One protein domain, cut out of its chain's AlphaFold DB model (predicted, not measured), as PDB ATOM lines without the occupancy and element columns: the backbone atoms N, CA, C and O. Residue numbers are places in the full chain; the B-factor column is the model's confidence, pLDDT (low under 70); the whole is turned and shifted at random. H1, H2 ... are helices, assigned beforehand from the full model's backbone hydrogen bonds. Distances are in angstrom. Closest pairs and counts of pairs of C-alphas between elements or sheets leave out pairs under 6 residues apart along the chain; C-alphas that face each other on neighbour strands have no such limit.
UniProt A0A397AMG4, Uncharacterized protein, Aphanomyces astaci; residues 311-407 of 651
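Overview. This is residues 311 to 407 of the 651 residues of an uncharacterized protein of Aphanomyces astaci (UniProt A0A397AMG4). One long helix, H3, makes the longest axis; H4 packs crosswise on it, and H1 packs on H4. H2 meets the last residues of H1, and short H5 lies near the beginning of H3. The printed part has 97 residues with five named helices, H1 to H5 in order, and no named strand: all helix, compact, radius of gyration of the C-alphas 13.8 A, spans 41 by 29 by 21 A.

Arrangement. H3, residues 350 to 373, touches H4, residues 385 to 396, at a steep 47 degrees, opposite ways; closest C-alphas Ile 358 and Val 392, 6.6 A. H1, residues 311 to 322, touches H4; closest C-alphas Ser 315 and His 390, 6.2 A. H1 touches H2, residues 331 to 342, with residues 320 to 322 alone; closest C-alphas Leu 322 and Ala 333, 4.3 A. H5, residues 400 to 407, touches no helix. Every O i to N i+4 pair is within hydrogen-bond range in H1, H2, H4 and H5; 18 of 20 in H3.

Along the chain. H3 runs 29.2 A from C-alpha 350 at (228.922, 83.659, 184.256) to C-alpha 373 at (218.884, 111.074, 185.638), with a kink of 57 degrees near residue 367.

Size, cuts and confidence. The printed part has no cut. The H3 to H4 link is long; pLDDT is under 70 at residues 376 to 387, among others.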
ATOM      1  N   THR A 311     226.506 113.740 192.060       63.16
ATOM      2  CA  THR A 311     226.891 112.315 191.961       63.16
ATOM      3  C   THR A 311     226.141 111.503 193.017       63.16
ATOM      4  O   THR A 311     225.507 110.485 192.736       63.16
ATOM      5  N   THR A 312     226.056 112.029 194.243       67.44
ATOM      6  CA  THR A 312     225.339 111.364 195.334       67.44
ATOM      7  C   THR A 312     223.819 111.360 195.127       67.44
ATOM      8  O   THR A 312     223.152 110.443 195.616       67.44
ATOM      9  N   ARG A 313     223.233 112.309 194.378       68.56
ATOM     10  CA  ARG A 313     221.812 112.251 193.966       68.56
ATOM     11  C   ARG A 313     221.591 111.150 192.941       68.56
ATOM     12  O   ARG A 313     220.728 110.303 193.170       68.56
ATOM     13  N   LEU A 314     222.393 111.127 191.879       70.69
ATOM     14  CA  LEU A 314     222.390 110.097 190.842       70.69
ATOM     15  C   LEU A 314     222.499 108.693 191.455       70.69
ATOM     16  O   LEU A 314     221.601 107.864 191.293       70.69
ATOM     17  N   SER A 315     223.525 108.479 192.282       70.69
ATOM     18  CA  SER A 315     223.734 107.259 193.066       70.69
ATOM     19  C   SER A 315     222.521 106.864 193.917       70.69
ATOM     20  O   SER A 315     222.253 105.675 194.106       70.69
ATOM     21  N   ASN A 316     221.764 107.828 194.454       73.00
ATOM     22  CA  ASN A 316     220.551 107.552 195.226       73.00
ATOM     23  C   ASN A 316     219.336 107.225 194.337       73.00
ATOM     24  O   ASN A 316     218.551 106.360 194.726       73.00
ATOM     25  N   GLU A 317     219.165 107.847 193.167       76.31
ATOM     26  CA  GLU A 317     218.078 107.505 192.233       76.31
ATOM     27  C   GLU A 317     218.315 106.145 191.556       76.31
ATOM     28  O   GLU A 317     217.430 105.286 191.597       76.31
ATOM     29  N   LEU A 318     219.525 105.872 191.056       78.00
ATOM     30  CA  LEU A 318     219.898 104.551 190.530       78.00
ATOM     31  C   LEU A 318     219.722 103.457 191.596       78.00
ATOM     32  O   LEU A 318     219.164 102.395 191.320       78.00
ATOM     33  N   ARG A 319     220.075 103.731 192.859       76.38
ATOM     34  CA  ARG A 319     219.833 102.807 193.983       76.38
ATOM     35  C   ARG A 319     218.343 102.608 194.292       76.38
ATOM     36  O   ARG A 319     217.974 101.518 194.731       76.38
ATOM     37  N   LYS A 320     217.460 103.585 194.048       76.25
ATOM     38  CA  LYS A 320     215.999 103.367 194.129       76.25
ATOM     39  C   LYS A 320     215.505 102.458 193.004       76.25
ATOM     40  O   LYS A 320     214.716 101.558 193.282       76.25
ATOM     41  N   LEU A 321     215.976 102.683 191.777       78.81
ATOM     42  CA  LEU A 321     215.550 101.962 190.574       78.81
ATOM     43  C   LEU A 321     216.087 100.524 190.501       78.81
ATOM     44  O   LEU A 321     215.373  99.642 190.037       78.81
ATOM     45  N   LEU A 322     217.318 100.270 190.957       80.69
ATOM     46  CA  LEU A 322     218.022  98.999 190.725       80.69
ATOM     47  C   LEU A 322     218.257  98.153 191.985       80.69
ATOM     48  O   LEU A 322     218.473  96.946 191.870       80.69
ATOM     49  N   SER A 323     218.210  98.730 193.195       77.88
ATOM     50  CA  SER A 323     218.464  97.941 194.412       77.88
ATOM     51  C   SER A 323     217.398  96.869 194.621       77.88
ATOM     52  O   SER A 323     216.202  97.157 194.688       77.88
ATOM     53  N   CYS A 324     217.857  95.638 194.848       69.81
ATOM     54  CA  CYS A 324     217.041  94.472 195.175       69.81
ATOM     55  C   CYS A 324     216.070  94.690 196.354       69.81
ATOM     56  O   CYS A 324     215.009  94.066 196.388       69.81
ATOM     57  N   ASP A 325     216.386  95.589 197.294       71.00
ATOM     58  CA  ASP A 325     215.490  95.952 198.406       71.00
ATOM     59  C   ASP A 325     214.183  96.619 197.917       71.00
ATOM     60  O   ASP A 325     213.137  96.492 198.558       71.00
ATOM     61  N   ASN A 326     214.218  97.275 196.750       75.06
ATOM     62  CA  ASN A 326     213.098  97.979 196.117       75.06
ATOM     63  C   ASN A 326     212.356  97.128 195.065       75.06
ATOM     64  O   ASN A 326     211.473  97.625 194.367       75.06
ATOM     65  N   ALA A 327     212.633  95.822 194.973       73.88
ATOM     66  CA  ALA A 327     212.013  94.905 194.003       73.88
ATOM     67  C   ALA A 327     210.481  94.720 194.147       73.88
ATOM     68  O   ALA A 327     209.874  93.965 193.386       73.88
ATOM     69  N   LYS A 328     209.847  95.373 195.130       69.94
ATOM     70  CA  LYS A 328     208.382  95.463 195.289       69.94
ATOM     71  C   LYS A 328     207.780  96.766 194.747       69.94
ATOM     72  O   LYS A 328     206.561  96.860 194.664       69.94
ATOM     73  N   THR A 329     208.605  97.767 194.441       72.19
ATOM     74  CA  THR A 329     208.185  99.128 194.065       72.19
ATOM     75  C   THR A 329     208.740  99.581 192.714       72.19
ATOM     76  O   THR A 329     208.118 100.430 192.084       72.19
ATOM     77  N   SER A 330     209.842  98.994 192.232       81.44
ATOM     78  CA  SER A 330     210.309  99.124 190.843       81.44
ATOM     79  C   SER A 330     210.303  97.757 190.132       81.44
ATOM     80  O   SER A 330     210.773  96.765 190.704       81.44
ATOM     81  N   PRO A 331     209.800  97.674 188.881       84.62
ATOM     82  CA  PRO A 331     209.933  96.477 188.055       84.62
ATOM     83  C   PRO A 331     211.373  96.252 187.557       84.62
ATOM     84  O   PRO A 331     211.747  95.111 187.302       84.62
ATOM     85  N   GLU A 332     212.205  97.290 187.458       87.50
ATOM     86  CA  GLU A 332     213.638  97.188 187.152       87.50
ATOM     87  C   GLU A 332     214.378  96.483 188.297       87.50
ATOM     88  O   GLU A 332     214.978  95.434 188.076       87.50
ATOM     89  N   ALA A 333     214.213  96.953 189.539       85.81
ATOM     90  CA  ALA A 333     214.719  96.278 190.736       85.81
ATOM     91  C   ALA A 333     214.226  94.822 190.855       85.81
ATOM     92  O   ALA A 333     214.929  93.962 191.392       85.81
ATOM     93  N   ASN A 334     213.026  94.517 190.342       86.50
ATOM     94  CA  ASN A 334     212.506  93.151 190.281       86.50
ATOM     95  C   ASN A 334     213.272  92.277 189.269       86.50
ATOM     96  O   ASN A 334     213.672  91.169 189.629       86.50
ATOM     97  N   LYS A 335     213.567  92.790 188.062       88.12
ATOM     98  CA  LYS A 335     214.454  92.127 187.081       88.12
ATOM     99  C   LYS A 335     215.840  91.867 187.681       88.12
ATOM    100  O   LYS A 335     216.329  90.743 187.598       88.12
ATOM    101  N   CYS A 336     216.434  92.865 188.340       88.50
ATOM    102  CA  CYS A 336     217.732  92.742 189.014       88.50
ATOM    103  C   CYS A 336     217.710  91.653 190.099       88.50
ATOM    104  O   CYS A 336     218.566  90.772 190.103       88.50
ATOM    105  N   LEU A 337     216.695  91.643 190.973       87.50
ATOM    106  CA  LEU A 337     216.545  90.606 192.001       87.50
ATOM    107  C   LEU A 337     216.305  89.210 191.407       87.50
ATOM    108  O   LEU A 337     216.779  88.222 191.968       87.50
ATOM    109  N   HIS A 338     215.570  89.102 190.299       90.75
ATOM    110  CA  HIS A 338     215.373  87.829 189.607       90.75
ATOM    111  C   HIS A 338     216.693  87.311 189.023       90.75
ATOM    112  O   HIS A 338     217.059  86.166 189.276       90.75
ATOM    113  N   PHE A 339     217.441  88.160 188.315       92.62
ATOM    114  CA  PHE A 339     218.763  87.820 187.791       92.62
ATOM    115  C   PHE A 339     219.701  87.350 188.913       92.62
ATOM    116  O   PHE A 339     220.180  86.221 188.874       92.62
ATOM    117  N   VAL A 340     219.860  88.146 189.977       90.12
ATOM    118  CA  VAL A 340     220.739  87.828 191.119       90.12
ATOM    119  C   VAL A 340     220.366  86.509 191.815       90.12
ATOM    120  O   VAL A 340     221.249  85.793 192.276       90.12
ATOM    121  N   LYS A 341     219.077  86.143 191.872       89.38
ATOM    122  CA  LYS A 341     218.621  84.859 192.447       89.38
ATOM    123  C   LYS A 341     218.934  83.633 191.591       89.38
ATOM    124  O   LYS A 341     219.048  82.543 192.145       89.38
ATOM    125  N   HIS A 342     219.000  83.795 190.273       91.25
ATOM    126  CA  HIS A 342     219.150  82.694 189.315       91.25
ATOM    127  C   HIS A 342     220.539  82.647 188.654       91.25
ATOM    128  O   HIS A 342     220.813  81.744 187.867       91.25
ATOM    129  N   PHE A 343     221.428  83.577 189.003       92.88
ATOM    130  CA  PHE A 343     222.798  83.651 188.510       92.88
ATOM    131  C   PHE A 343     223.707  82.573 189.128       92.88
ATOM    132  O   PHE A 343     224.066  82.651 190.306       92.88
ATOM    133  N   ASP A 344     224.150  81.590 188.335       90.69
ATOM    134  CA  ASP A 344     225.196  80.657 188.774       90.69
ATOM    135  C   ASP A 344     226.596  81.186 188.452       90.69
ATOM    136  O   ASP A 344     227.129  81.006 187.357       90.69
ATOM    137  N   SER A 345     227.234  81.761 189.471       89.25
ATOM    138  CA  SER A 345     228.645  82.173 189.433       89.25
ATOM    139  C   SER A 345     229.644  81.050 189.104       89.25
ATOM    140  O   SER A 345     230.807  81.347 188.857       89.25
ATOM    141  N   ARG A 346     229.248  79.766 189.100       87.31
ATOM    142  CA  ARG A 346     230.111  78.651 188.659       87.31
ATOM    143  C   ARG A 346     230.038  78.355 187.161       87.31
ATOM    144  O   ARG A 346     230.865  77.582 186.685       87.31
ATOM    145  N   SER A 347     229.100  78.955 186.428       88.88
ATOM    146  CA  SER A 347     229.010  78.805 184.975       88.88
ATOM    147  C   SER A 347     230.276  79.317 184.280       88.88
ATOM    148  O   SER A 347     230.784  80.390 184.608       88.88
ATOM    149  N   THR A 348     230.741  78.603 183.253       86.12
ATOM    150  CA  THR A 348     231.785  79.077 182.324       86.12
ATOM    151  C   THR A 348     231.402  80.383 181.629       86.12
ATOM    152  O   THR A 348     232.278  81.148 181.240       86.12
ATOM    153  N   HIS A 349     230.101  80.662 181.519       87.94
ATOM    154  CA  HIS A 349     229.541  81.857 180.888       87.94
ATOM    155  C   HIS A 349     229.085  82.917 181.904       87.94
ATOM    156  O   HIS A 349     228.471  83.904 181.513       87.94
ATOM    157  N   ALA A 350     229.377  82.747 183.203       89.69
ATOM    158  CA  ALA A 350     228.922  83.659 184.256       89.69
ATOM    159  C   ALA A 350     229.278  85.129 183.961       89.69
ATOM    160  O   ALA A 350     228.431  86.008 184.097       89.69
ATOM    161  N   PHE A 351     230.503  85.389 183.500       88.25
ATOM    162  CA  PHE A 351     230.961  86.738 183.166       88.25
ATOM    163  C   PHE A 351     230.285  87.310 181.912       88.25
ATOM    164  O   PHE A 351     229.727  88.401 181.987       88.25
ATOM    165  N   SER A 352     230.207  86.555 180.811       88.50
ATOM    166  CA  SER A 352     229.522  87.011 179.591       88.50
ATOM    167  C   SER A 352     228.024  87.253 179.812       88.50
ATOM    168  O   SER A 352     227.489  88.258 179.359       88.50
ATOM    169  N   THR A 353     227.346  86.389 180.577       91.12
ATOM    170  CA  THR A 353     225.929  86.564 180.944       91.12
ATOM    171  C   THR A 353     225.717  87.771 181.865       91.12
ATOM    172  O   THR A 353     224.679  88.428 181.792       91.12
ATOM    173  N   LEU A 354     226.692  88.099 182.720       90.25
ATOM    174  CA  LEU A 354     226.664  89.320 183.525       90.25
ATOM    175  C   LEU A 354     226.868  90.572 182.665       90.25
ATOM    176  O   LEU A 354     226.113  91.526 182.823       90.25
ATOM    177  N   GLN A 355     227.833  90.563 181.742       87.69
ATOM    178  CA  GLN A 355     228.076  91.670 180.811       87.69
ATOM    179  C   GLN A 355     226.857  91.932 179.913       87.69
ATOM    180  O   GLN A 355     226.415  93.072 179.813       87.69
ATOM    181  N   GLU A 356     226.251  90.891 179.334       89.19
ATOM    182  CA  GLU A 356     225.029  90.994 178.521       89.19
ATOM    183  C   GLU A 356     223.844  91.562 179.324       89.19
ATOM    184  O   GLU A 356     223.114  92.435 178.839       89.19
ATOM    185  N   PHE A 357     223.671  91.126 180.577       90.69
ATOM    186  CA  PHE A 357     222.622  91.646 181.452       90.69
ATOM    187  C   PHE A 357     222.869  93.105 181.853       90.69
ATOM    188  O   PHE A 357     221.936  93.907 181.812       90.69
ATOM    189  N   ILE A 358     224.112  93.465 182.191       87.31
ATOM    190  CA  ILE A 358     224.522  94.848 182.464       87.31
ATOM    191  C   ILE A 358     224.238  95.713 181.232       87.31
ATOM    192  O   ILE A 358     223.449  96.645 181.343       87.31
ATOM    193  N   GLN A 359     224.770  95.368 180.055       86.25
ATOM    194  CA  GLN A 359     224.555  96.090 178.794       86.25
ATOM    195  C   GLN A 359     223.065  96.337 178.512       86.25
ATOM    196  O   GLN A 359     222.649  97.459 178.214       86.25
ATOM    197  N   THR A 360     222.250  95.288 178.655       89.44
ATOM    198  CA  THR A 360     220.798  95.330 178.432       89.44
ATOM    199  C   THR A 360     220.082  96.224 179.445       89.44
ATOM    200  O   THR A 360     219.182  96.984 179.079       89.44
ATOM    201  N   MET A 361     220.473  96.162 180.722       87.56
ATOM    202  CA  MET A 361     219.900  97.005 181.771       87.56
ATOM    203  C   MET A 361     220.319  98.470 181.622       87.56
ATOM    204  O   MET A 361     219.451  99.330 181.754       87.56
ATOM    205  N   CYS A 362     221.575  98.755 181.269       84.19
ATOM    206  CA  CYS A 362     222.072 100.113 181.028       84.19
ATOM    207  C   CYS A 362     221.304 100.782 179.883       84.19
ATOM    208  O   CYS A 362     220.664 101.818 180.075       84.19
ATOM    209  N   ALA A 363     221.223 100.114 178.726       85.56
ATOM    210  CA  ALA A 363     220.443 100.591 177.586       85.56
ATOM    211  C   ALA A 363     218.955 100.815 177.935       85.56
ATOM    212  O   ALA A 363     218.362 101.814 177.524       85.56
ATOM    213  N   HIS A 364     218.347  99.926 178.730       86.69
ATOM    214  CA  HIS A 364     216.956 100.072 179.170       86.69
ATOM    215  C   HIS A 364     216.751 101.241 180.147       86.69
ATOM    216  O   HIS A 364     215.749 101.952 180.044       86.69
ATOM    217  N   VAL A 365     217.682 101.449 181.083       84.56
ATOM    218  CA  VAL A 365     217.633 102.547 182.055       84.56
ATOM    219  C   VAL A 365     217.834 103.884 181.350       84.56
ATOM    220  O   VAL A 365     217.008 104.774 181.534       84.56
ATOM    221  N   HIS A 366     218.825 104.011 180.467       83.12
ATOM    222  CA  HIS A 366     219.042 105.234 179.692       83.12
ATOM    223  C   HIS A 366     217.843 105.554 178.786       83.12
ATOM    224  O   HIS A 366     217.305 106.659 178.857       83.12
ATOM    225  N   ALA A 367     217.327 104.580 178.028       84.62
ATOM    226  CA  ALA A 367     216.170 104.793 177.152       84.62
ATOM    227  C   ALA A 367     214.886 105.222 177.895       84.62
ATOM    228  O   ALA A 367     214.030 105.879 177.304       84.62
ATOM    229  N   LYS A 368     214.728 104.851 179.175       84.56
ATOM    230  CA  LYS A 368     213.506 105.096 179.960       84.56
ATOM    231  C   LYS A 368     213.627 106.235 180.982       84.56
ATOM    232  O   LYS A 368     212.621 106.873 181.285       84.56
ATOM    233  N   TYR A 369     214.821 106.486 181.517       82.94
ATOM    234  CA  TYR A 369     215.043 107.375 182.662       82.94
ATOM    235  C   TYR A 369     216.067 108.492 182.428       82.94
ATOM    236  O   TYR A 369     216.156 109.361 183.291       82.94
ATOM    237  N   ALA A 370     216.782 108.560 181.295       76.25
ATOM    238  CA  ALA A 370     217.848 109.559 181.095       76.25
ATOM    239  C   ALA A 370     217.407 111.021 181.319       76.25
ATOM    240  O   ALA A 370     218.186 111.819 181.827       76.25
ATOM    241  N   ALA A 371     216.154 111.385 181.019       74.88
ATOM    242  CA  ALA A 371     215.629 112.722 181.327       74.88
ATOM    243  C   ALA A 371     215.498 112.995 182.843       74.88
ATOM    244  O   ALA A 371     215.636 114.134 183.277       74.88
ATOM    245  N   SER A 372     215.249 111.962 183.655       74.38
ATOM    246  CA  SER A 372     215.188 112.054 185.119       74.38
ATOM    247  C   SER A 372     216.562 111.924 185.780       74.38
ATOM    248  O   SER A 372     216.748 112.482 186.859       74.38
ATOM    249  N   LEU A 373     217.502 111.200 185.163       73.88
ATOM    250  CA  LEU A 373     218.884 111.074 185.638       73.88
ATOM    251  C   LEU A 373     219.646 112.384 185.386       73.88
ATOM    252  O   LEU A 373     220.104 113.008 186.338       73.88
ATOM    253  N   ARG A 374     219.584 112.931 184.163       72.38
ATOM    254  CA  ARG A 374     220.088 114.282 183.832       72.38
ATOM    255  C   ARG A 374     219.417 115.416 184.619       72.38
ATOM    256  O   ARG A 374     219.978 116.494 184.726       72.38
ATOM    257  N   ALA A 375     218.225 115.203 185.181       70.88
ATOM    258  CA  ALA A 375     217.594 116.167 186.093       70.88
ATOM    259  C   ALA A 375     218.076 116.035 187.556       70.88
ATOM    260  O   ALA A 375     217.865 116.950 188.356       70.88
ATOM    261  N   ALA A 376     218.707 114.914 187.923       67.00
ATOM    262  CA  ALA A 376     219.410 114.742 189.194       67.00
ATOM    263  C   ALA A 376     220.856 115.270 189.105       67.00
ATOM    264  O   ALA A 376     221.316 115.936 190.038       67.00
ATOM    265  N   CYS A 377     221.518 115.028 187.970       64.19
ATOM    266  CA  CYS A 377     222.839 115.541 187.613       64.19
ATOM    267  C   CYS A 377     222.743 117.003 187.150       64.19
ATOM    268  O   CYS A 377     222.616 117.287 185.964       64.19
ATOM    269  N   LEU A 378     222.800 117.953 188.088       56.09
ATOM    270  CA  LEU A 378     222.871 119.395 187.788       56.09
ATOM    271  C   LEU A 378     224.292 119.814 187.339       56.09
ATOM    272  O   LEU A 378     224.847 120.771 187.876       56.09
ATOM    273  N   GLY A 379     224.872 119.046 186.413       54.12
ATOM    274  CA  GLY A 379     226.247 119.140 185.917       54.12
ATOM    275  C   GLY A 379     226.318 119.265 184.392       54.12
ATOM    276  O   GLY A 379     225.331 119.612 183.736       54.12
ATOM    277  N   ASP A 380     227.500 119.015 183.841       51.03
ATOM    278  CA  ASP A 380     227.784 119.130 182.412       51.03
ATOM    279  C   ASP A 380     227.200 117.915 181.650       51.03
ATOM    280  O   ASP A 380     227.209 116.799 182.173       51.03
ATOM    281  N   PRO A 381     226.678 118.057 180.413       49.72
ATOM    282  CA  PRO A 381     226.268 116.905 179.600       49.72
ATOM    283  C   PRO A 381     227.379 115.870 179.321       49.72
ATOM    284  O   PRO A 381     227.048 114.781 178.852       49.72
ATOM    285  N   ASN A 382     228.650 116.173 179.605       49.22
ATOM    286  CA  ASN A 382     229.763 115.219 179.588       49.22
ATOM    287  C   ASN A 382     229.821 114.293 180.826       49.22
ATOM    288  O   ASN A 382     230.457 113.245 180.746       49.22
ATOM    289  N   ASP A 383     229.127 114.597 181.932       53.38
ATOM    290  CA  ASP A 383     229.163 113.821 183.192       53.38
ATOM    291  C   ASP A 383     228.389 112.475 183.122       53.38
ATOM    292  O   ASP A 383     228.054 111.872 184.141       53.38
ATOM    293  N   LEU A 384     228.068 111.979 181.920       53.00
ATOM    294  CA  LEU A 384     227.289 110.747 181.714       53.00
ATOM    295  C   LEU A 384     228.083 109.454 181.985       53.00
ATOM    296  O   LEU A 384     227.469 108.397 182.115       53.00
ATOM    297  N   ASP A 385     229.412 109.531 182.104       55.03
ATOM    298  CA  ASP A 385     230.272 108.390 182.459       55.03
ATOM    299  C   ASP A 385     229.934 107.839 183.879       55.03
ATOM    300  O   ASP A 385     230.047 106.633 184.133       55.03
ATOM    301  N   ASP A 386     229.429 108.691 184.787       61.09
ATOM    302  CA  ASP A 386     229.033 108.329 186.163       61.09
ATOM    303  C   ASP A 386     227.714 107.522 186.236       61.09
ATOM    304  O   ASP A 386     227.555 106.668 187.122       61.09
ATOM    305  N   ASP A 387     226.770 107.749 185.305       67.19
ATOM    306  CA  ASP A 387     225.485 107.025 185.228       67.19
ATOM    307  C   ASP A 387     225.739 105.512 185.051       67.19
ATOM    308  O   ASP A 387     225.200 104.687 185.802       67.19
ATOM    309  N   ASP A 388     226.604 105.146 184.095       72.94
ATOM    310  CA  ASP A 388     226.974 103.753 183.820       72.94
ATOM    311  C   ASP A 388     227.861 103.165 184.930       72.94
ATOM    312  O   ASP A 388     227.625 102.028 185.351       72.94
ATOM    313  N   HIS A 389     228.824 103.918 185.486       74.62
ATOM    314  CA  HIS A 389     229.664 103.430 186.591       74.62
ATOM    315  C   HIS A 389     228.819 102.996 187.804       74.62
ATOM    316  O   HIS A 389     228.916 101.855 188.276       74.62
ATOM    317  N   HIS A 390     227.938 103.875 188.294       74.44
ATOM    318  CA  HIS A 390     227.066 103.576 189.434       74.44
ATOM    319  C   HIS A 390     226.059 102.453 189.143       74.44
ATOM    320  O   HIS A 390     225.653 101.716 190.052       74.44
ATOM    321  N   MET A 391     225.661 102.283 187.882       77.50
ATOM    322  CA  MET A 391     224.777 101.207 187.449       77.50
ATOM    323  C   MET A 391     225.492  99.850 187.400       77.50
ATOM    324  O   MET A 391     224.994  98.884 187.987       77.50
ATOM    325  N   VAL A 392     226.695  99.775 186.818       81.44
ATOM    326  CA  VAL A 392     227.580  98.595 186.884       81.44
ATOM    327  C   VAL A 392     227.811  98.193 188.342       81.44
ATOM    328  O   VAL A 392     227.637  97.029 188.704       81.44
ATOM    329  N   GLN A 393     228.114  99.159 189.210       80.56
ATOM    330  CA  GLN A 393     228.316  98.964 190.646       80.56
ATOM    331  C   GLN A 393     227.085  98.362 191.345       80.56
ATOM    332  O   GLN A 393     227.211  97.395 192.103       80.56
ATOM    333  N   ALA A 394     225.884  98.881 191.067       78.56
ATOM    334  CA  ALA A 394     224.633  98.379 191.637       78.56
ATOM    335  C   ALA A 394     224.295  96.940 191.199       78.56
ATOM    336  O   ALA A 394     223.718  96.182 191.986       78.56
ATOM    337  N   LEU A 395     224.662  96.554 189.972       83.88
ATOM    338  CA  LEU A 395     224.406  95.225 189.405       83.88
ATOM    339  C   LEU A 395     225.491  94.192 189.770       83.88
ATOM    340  O   LEU A 395     225.178  93.019 189.966       83.88
ATOM    341  N   PHE A 396     226.750  94.619 189.905       85.62
ATOM    342  CA  PHE A 396     227.898  93.747 190.178       85.62
ATOM    343  C   PHE A 396     228.067  93.413 191.670       85.62
ATOM    344  O   PHE A 396     228.315  92.256 192.023       85.62
ATOM    345  N   LEU A 397     227.908  94.389 192.576       85.19
ATOM    346  CA  LEU A 397     228.146  94.188 194.016       85.19
ATOM    347  C   LEU A 397     227.317  93.057 194.672       85.19
ATOM    348  O   LEU A 397     227.868  92.386 195.546       85.19
ATOM    349  N   PRO A 398     226.055  92.771 194.281       85.62
ATOM    350  CA  PRO A 398     225.314  91.610 194.788       85.62
ATOM    351  C   PRO A 398     225.918  90.245 194.414       85.62
ATOM    352  O   PRO A 398     225.597  89.249 195.060       85.62
ATOM    353  N   LEU A 399     226.764  90.189 193.378       87.81
ATOM    354  CA  LEU A 399     227.334  88.961 192.810       87.81
ATOM    355  C   LEU A 399     228.846  88.811 193.059       87.81
ATOM    356  O   LEU A 399     229.365  87.696 192.958       87.81
ATOM    357  N   HIS A 400     229.521  89.904 193.437       86.94
ATOM    358  CA  HIS A 400     230.946  90.011 193.778       86.94
ATOM    359  C   HIS A 400     231.524  88.752 194.447       86.94
ATOM    360  O   HIS A 400     232.394  88.094 193.875       86.94
ATOM    361  N   ASP A 401     231.018  88.368 195.624       86.25
ATOM    362  CA  ASP A 401     231.597  87.274 196.420       86.25
ATOM    363  C   ASP A 401     231.565  85.927 195.675       86.25
ATOM    364  O   ASP A 401     232.501  85.130 195.788       86.25
ATOM    365  N   GLY A 402     230.523  85.676 194.876       87.25
ATOM    366  CA  GLY A 402     230.401  84.475 194.048       87.25
ATOM    367  C   GLY A 402     231.359  84.488 192.856       87.25
ATOM    368  O   GLY A 402     232.042  83.492 192.610       87.25
ATOM    369  N   LEU A 403     231.446  85.628 192.163       89.44
ATOM    370  CA  LEU A 403     232.309  85.850 190.996       89.44
ATOM    371  C   LEU A 403     233.795  85.744 191.349       89.44
ATOM    372  O   LEU A 403     234.515  84.951 190.747       89.44
ATOM    373  N   TYR A 404     234.257  86.462 192.376       89.38
ATOM    374  CA  TYR A 404     235.646  86.376 192.843       89.38
ATOM    375  C   TYR A 404     235.984  84.967 193.344       89.38
ATOM    376  O   TYR A 404     237.074  84.458 193.080       89.38
ATOM    377  N   SER A 405     235.037  84.287 194.004       89.38
ATOM    378  CA  SER A 405     235.206  82.879 194.381       89.38
ATOM    379  C   SER A 405     235.271  81.941 193.170       89.38
ATOM    380  O   SER A 405     235.818  80.850 193.292       89.38
ATOM    381  N   ALA A 406     234.710  82.317 192.016       88.19
ATOM    382  CA  ALA A 406     234.800  81.550 190.777       88.19
ATOM    383  C   ALA A 406     236.134  81.764 190.060       88.19
ATOM    384  O   ALA A 406     236.778  80.778 189.711       88.19
ATOM    385  N   VAL A 407     236.600  83.011 189.942       90.19
ATOM    386  CA  VAL A 407     237.934  83.333 189.402       90.19
ATOM    387  C   VAL A 407     239.022  82.597 190.190       90.19
ATOM    388  O   VAL A 407     239.823  81.876 189.604       90.19
TER     389      VAL A 407